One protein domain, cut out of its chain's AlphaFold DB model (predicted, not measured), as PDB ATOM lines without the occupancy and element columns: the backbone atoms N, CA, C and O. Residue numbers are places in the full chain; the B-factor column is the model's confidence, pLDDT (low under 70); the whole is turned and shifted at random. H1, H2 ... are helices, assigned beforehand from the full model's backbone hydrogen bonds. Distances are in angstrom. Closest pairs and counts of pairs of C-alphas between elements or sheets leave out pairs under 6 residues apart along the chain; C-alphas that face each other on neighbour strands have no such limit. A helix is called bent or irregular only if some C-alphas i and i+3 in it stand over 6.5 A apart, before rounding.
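This is residues 483 to 525 of the 762 residues of a protein of Streblomastix strix (UniProt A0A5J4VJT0). Two helices, H1 and the longer H2, meet near their ends at an open corner like an L, with residues 497 and 498 making the turn between them. H2 and the short tail after it, residues 522 to 525, make the long arm; H1 is the short arm, and the space between the arms is empty. The printed part has 43 residues, with two named helices in the order H1, H2 and no named strand, and its class is all helix. It is extended, with a radius of gyration of the C-alphas of 16.0 A, and flat, spanning 50 by 26 by 8 A.

From the first printed residue, H1, residues 483 to 496, runs mainly toward smaller y. A tight link of 2 residues joins it to H2, residues 499 to 521, which runs mainly toward more negative z. H1 and H2 are only just apart, with their closest C-alphas 8.4 A from each other. Residues 483 to 493, 495 to 501 and 503 to 525 stand free. In H1 every O i to N i+4 pair is within hydrogen-bond range; in H2 18 of 19 are.

H1 begins at C-alpha 483, at (40.831, 45.604, -10.166), and is 19.7 A long from first to last C-alpha. H2 runs from C-alpha 499, at (32.325, 21.799, -14.613), to C-alpha 521, at (40.683, 29.705, -43.992), a length of 31.6 A. Neither helix is bent.

The two C-alphas farthest apart, those of Asn 485 and Pro 525, are 50.0 A from each other. The printed part has no cut. The mean pLDDT of the printed part is 75.8, and residues 518 to 519 and 521 to 525 are under 70.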
ATOM      1  N   ALA A 483      40.311  46.748  -9.426       79.44
ATOM      2  CA  ALA A 483      40.831  45.604 -10.166       79.44
ATOM      3  C   ALA A 483      41.175  44.405  -9.266       79.44
ATOM      4  O   ALA A 483      41.085  43.266  -9.723       79.44
ATOM      5  N   GLU A 484      41.565  44.638  -8.011       83.12
ATOM      6  CA  GLU A 484      41.969  43.572  -7.091       83.12
ATOM      7  C   GLU A 484      40.751  42.777  -6.622       83.12
ATOM      8  O   GLU A 484      40.749  41.546  -6.706       83.12
ATOM      9  N   ASN A 485      39.688  43.474  -6.211       79.31
ATOM     10  CA  ASN A 485      38.443  42.829  -5.795       79.31
ATOM     11  C   ASN A 485      37.748  42.117  -6.959       79.31
ATOM     12  O   ASN A 485      37.322  40.973  -6.806       79.31
ATOM     13  N   GLN A 486      37.729  42.724  -8.148       78.94
ATOM     14  CA  GLN A 486      37.146  42.101  -9.341       78.94
ATOM     15  C   GLN A 486      37.912  40.844  -9.761       78.94
ATOM     16  O   GLN A 486      37.308  39.822 -10.086       78.94
ATOM     17  N   ALA A 487      39.248  40.874  -9.704       80.94
ATOM     18  CA  ALA A 487      40.067  39.699  -9.982       80.94
ATOM     19  C   ALA A 487      39.848  38.591  -8.940       80.94
ATOM     20  O   ALA A 487      39.696  37.423  -9.303       80.94
ATOM     21  N   ALA A 488      39.787  38.940  -7.651       82.38
ATOM     22  CA  ALA A 488      39.500  37.986  -6.583       82.38
ATOM     23  C   ALA A 488      38.099  37.368  -6.731       82.38
ATOM     24  O   ALA A 488      37.937  36.152  -6.583       82.38
ATOM     25  N   GLY A 489      37.103  38.182  -7.086       79.69
ATOM     26  CA  GLY A 489      35.758  37.737  -7.422       79.69
ATOM     27  C   GLY A 489      35.773  36.757  -8.589       79.69
ATOM     28  O   GLY A 489      35.245  35.653  -8.465       79.69
ATOM     29  N   ALA A 490      36.430  37.112  -9.696       82.81
ATOM     30  CA  ALA A 490      36.516  36.264 -10.883       82.81
ATOM     31  C   ALA A 490      37.170  34.907 -10.580       82.81
ATOM     32  O   ALA A 490      36.659  33.866 -10.988       82.81
ATOM     33  N   LEU A 491      38.258  34.890  -9.804       84.06
ATOM     34  CA  LEU A 491      38.903  33.647  -9.369       84.06
ATOM     35  C   LEU A 491      37.993  32.813  -8.461       84.06
ATOM     36  O   LEU A 491      37.926  31.593  -8.601       84.06
ATOM     37  N   THR A 492      37.266  33.460  -7.552       86.12
ATOM     38  CA  THR A 492      36.301  32.783  -6.675       86.12
ATOM     39  C   THR A 492      35.167  32.166  -7.490       86.12
ATOM     40  O   THR A 492      34.817  31.007  -7.273       86.12
ATOM     41  N   TYR A 493      34.649  32.895  -8.478       84.44
ATOM     42  CA  TYR A 493      33.643  32.398  -9.410       84.44
ATOM     43  C   TYR A 493      34.137  31.173 -10.175       84.44
ATOM     44  O   TYR A 493      33.484  30.132 -10.126       84.44
ATOM     45  N   LEU A 494      35.318  31.256 -10.792       82.56
ATOM     46  CA  LEU A 494      35.923  30.147 -11.532       82.56
ATOM     47  C   LEU A 494      36.201  28.924 -10.648       82.56
ATOM     48  O   LEU A 494      36.084  27.797 -11.117       82.56
ATOM     49  N   ASN A 495      36.519  29.120  -9.368       83.50
ATOM     50  CA  ASN A 495      36.661  28.017  -8.415       83.50
ATOM     51  C   ASN A 495      35.310  27.413  -7.996       83.50
ATOM     52  O   ASN A 495      35.251  26.248  -7.610       83.50
ATOM     53  N   SER A 496      34.234  28.200  -8.038       87.00
ATOM     54  CA  SER A 496      32.892  27.794  -7.599       87.00
ATOM     55  C   SER A 496      32.002  27.238  -8.716       87.00
ATOM     56  O   SER A 496      30.999  26.578  -8.431       87.00
ATOM     57  N   ILE A 497      32.339  27.501  -9.984       87.94
ATOM     58  CA  ILE A 497      31.524  27.085 -11.126       87.94
ATOM     59  C   ILE A 497      31.534  25.559 -11.263       87.94
ATOM     60  O   ILE A 497      32.570  24.900 -11.151       87.94
ATOM     61  N   ARG A 498      30.365  24.963 -11.532       86.38
ATOM     62  CA  ARG A 498      30.301  23.521 -11.804       86.38
ATOM     63  C   ARG A 498      30.925  23.235 -13.176       86.38
ATOM     64  O   ARG A 498      30.627  23.969 -14.120       86.38
ATOM     65  N   PRO A 499      31.689  22.136 -13.338       85.75
ATOM     66  CA  PRO A 499      32.325  21.799 -14.613       85.75
ATOM     67  C   PRO A 499      31.365  21.762 -15.810       85.75
ATOM     68  O   PRO A 499      31.740  22.171 -16.901       85.75
ATOM     69  N   CYS A 500      30.113  21.332 -15.612       80.12
ATOM     70  CA  CYS A 500      29.097  21.317 -16.668       80.12
ATOM     71  C   CYS A 500      28.734  22.719 -17.189       80.12
ATOM     72  O   CYS A 500      28.602  22.894 -18.395       80.12
ATOM     73  N   PHE A 501      28.630  23.720 -16.312       80.62
ATOM     74  CA  PHE A 501      28.356  25.104 -16.717       80.62
ATOM     75  C   PHE A 501      29.566  25.745 -17.398       80.62
ATOM     76  O   PHE A 501      29.406  26.488 -18.361       80.62
ATOM     77  N   LEU A 502      30.780  25.415 -16.946       82.38
ATOM     78  CA  LEU A 502      32.001  25.868 -17.608       82.38
ATOM     79  C   LEU A 502      32.114  25.301 -19.031       82.38
ATOM     80  O   LEU A 502      32.483  26.025 -19.951       82.38
ATOM     81  N   LEU A 503      31.776  24.022 -19.224       83.94
ATOM     82  CA  LEU A 503      31.771  23.389 -20.545       83.94
ATOM     83  C   LEU A 503      30.745  24.030 -21.491       83.94
ATOM     84  O   LEU A 503      31.090  24.263 -22.646       83.94
ATOM     85  N   ASP A 504      29.545  24.378 -21.012       77.00
ATOM     86  CA  ASP A 504      28.549  25.107 -21.821       77.00
ATOM     87  C   ASP A 504      29.077  26.479 -22.273       77.00
ATOM     88  O   ASP A 504      28.987  26.842 -23.449       77.00
ATOM     89  N   GLN A 505      29.708  27.227 -21.362       79.75
ATOM     90  CA  GLN A 505      30.311  28.523 -21.687       79.75
ATOM     91  C   GLN A 505      31.468  28.386 -22.689       79.75
ATOM     92  O   GLN A 505      31.551  29.143 -23.660       79.75
ATOM     93  N   LEU A 506      32.347  27.400 -22.495       85.38
ATOM     94  CA  LEU A 506      33.481  27.147 -23.385       85.38
ATOM     95  C   LEU A 506      33.038  26.664 -24.770       85.38
ATOM     96  O   LEU A 506      33.620  27.094 -25.766       85.38
ATOM     97  N   GLN A 507      31.992  25.838 -24.859       79.75
ATOM     98  CA  GLN A 507      31.465  25.346 -26.133       79.75
ATOM     99  C   GLN A 507      31.043  26.500 -27.049       79.75
ATOM    100  O   GLN A 507      31.364  26.486 -28.236       79.75
ATOM    101  N   ARG A 508      30.390  27.536 -26.510       75.81
ATOM    102  CA  ARG A 508      29.979  28.723 -27.286       75.81
ATOM    103  C   ARG A 508      31.180  29.459 -27.878       75.81
ATOM    104  O   ARG A 508      31.170  29.822 -29.055       75.81
ATOM    105  N   ILE A 509      32.236  29.632 -27.083       82.12
ATOM    106  CA  ILE A 509      33.481  30.276 -27.519       82.12
ATOM    107  C   ILE A 509      34.180  29.418 -28.580       82.12
ATOM    108  O   ILE A 509      34.638  29.948 -29.594       82.12
ATOM    109  N   TRP A 510      34.239  28.100 -28.384       84.38
ATOM    110  CA  TRP A 510      34.863  27.173 -29.327       84.38
ATOM    111  C   TRP A 510      34.133  27.125 -30.664       84.38
ATOM    112  O   TRP A 510      34.787  27.230 -31.697       84.38
ATOM    113  N   CYS A 511      32.801  27.042 -30.662       78.56
ATOM    114  CA  CYS A 511      32.004  27.061 -31.885       78.56
ATOM    115  C   CYS A 511      32.203  28.365 -32.664       78.56
ATOM    116  O   CYS A 511      32.430  28.324 -33.872       78.56
ATOM    117  N   ASN A 512      32.193  29.514 -31.980       73.00
ATOM    118  CA  ASN A 512      32.413  30.808 -32.626       73.00
ATOM    119  C   ASN A 512      33.835  30.913 -33.202       73.00
ATOM    120  O   ASN A 512      34.027  31.249 -34.366       73.00
ATOM    121  N   THR A 513      34.844  30.513 -32.426       76.81
ATOM    122  CA  THR A 513      36.245  30.529 -32.874       76.81
ATOM    123  C   THR A 513      36.471  29.588 -34.059       76.81
ATOM    124  O   THR A 513      37.156  29.954 -35.017       76.81
ATOM    125  N   ALA A 514      35.874  28.394 -34.034       74.38
ATOM    126  CA  ALA A 514      35.929  27.441 -35.135       74.38
ATOM    127  C   ALA A 514      35.263  28.008 -36.397       74.38
ATOM    128  O   ALA A 514      35.844  27.923 -37.476       74.38
ATOM    129  N   LEU A 515      34.101  28.651 -36.264       72.56
ATOM    130  CA  LEU A 515      33.379  29.272 -37.373       72.56
ATOM    131  C   LEU A 515      34.166  30.447 -37.971       72.56
ATOM    132  O   LEU A 515      34.369  30.487 -39.184       72.56
ATOM    133  N   CYS A 516      34.696  31.353 -37.145       71.94
ATOM    134  CA  CYS A 516      35.567  32.436 -37.607       71.94
ATOM    135  C   CYS A 516      36.816  31.905 -38.318       71.94
ATOM    136  O   CYS A 516      37.211  32.440 -39.353       71.94
ATOM    137  N   THR A 517      37.422  30.838 -37.793       73.69
ATOM    138  CA  THR A 517      38.595  30.212 -38.416       73.69
ATOM    139  C   THR A 517      38.229  29.612 -39.768       73.69
ATOM    140  O   THR A 517      38.908  29.895 -40.747       73.69
ATOM    141  N   LEU A 518      37.120  28.870 -39.860       69.00
ATOM    142  CA  LEU A 518      36.630  28.296 -41.115       69.00
ATOM    143  C   LEU A 518      36.321  29.374 -42.161       69.00
ATOM    144  O   LEU A 518      36.712  29.217 -43.317       69.00
ATOM    145  N   LEU A 519      35.697  30.487 -41.768       66.31
ATOM    146  CA  LEU A 519      35.456  31.632 -42.655       66.31
ATOM    147  C   LEU A 519      36.755  32.287 -43.138       66.31
ATOM    148  O   LEU A 519      36.826  32.738 -44.274       66.31
ATOM    149  N   TYR A 520      37.787  32.330 -42.295       70.00
ATOM    150  CA  TYR A 520      39.068  32.941 -42.647       70.00
ATOM    151  C   TYR A 520      39.958  32.019 -43.495       70.00
ATOM    152  O   TYR A 520      40.747  32.488 -44.312       70.00
ATOM    153  N   THR A 521      39.854  30.702 -43.299       63.06
ATOM    154  CA  THR A 521      40.683  29.705 -43.992       63.06
ATOM    155  C   THR A 521      40.029  29.104 -45.229       63.06
ATOM    156  O   THR A 521      40.727  28.461 -46.010       63.06
ATOM    157  N   SER A 522      38.717  29.273 -45.420       42.91
ATOM    158  CA  SER A 522      38.042  28.812 -46.634       42.91
ATOM    159  C   SER A 522      38.251  29.828 -47.763       42.91
ATOM    160  O   SER A 522      37.782  30.963 -47.675       42.91
ATOM    161  N   PRO A 523      38.921  29.456 -48.866       44.94
ATOM    162  CA  PRO A 523      38.839  30.221 -50.091       44.94
ATOM    163  C   PRO A 523      37.502  29.843 -50.720       44.94
ATOM    164  O   PRO A 523      37.459  29.020 -51.626       44.94
ATOM    165  N   ILE A 524      36.385  30.363 -50.208       43.28
ATOM    166  CA  ILE A 524      35.157  30.328 -50.999       43.28
ATOM    167  C   ILE A 524      35.439  31.296 -52.149       43.28
ATOM    168  O   ILE A 524      35.573  32.497 -51.888       43.28
ATOM    169  N   PRO A 525      35.597  30.838 -53.406       35.16
ATOM    170  CA  PRO A 525      35.574  31.772 -54.507       35.16
ATOM    171  C   PRO A 525      34.191  32.408 -54.439       35.16
ATOM    172  O   PRO A 525      33.178  31.730 -54.613       35.16
TER     173      PRO A 525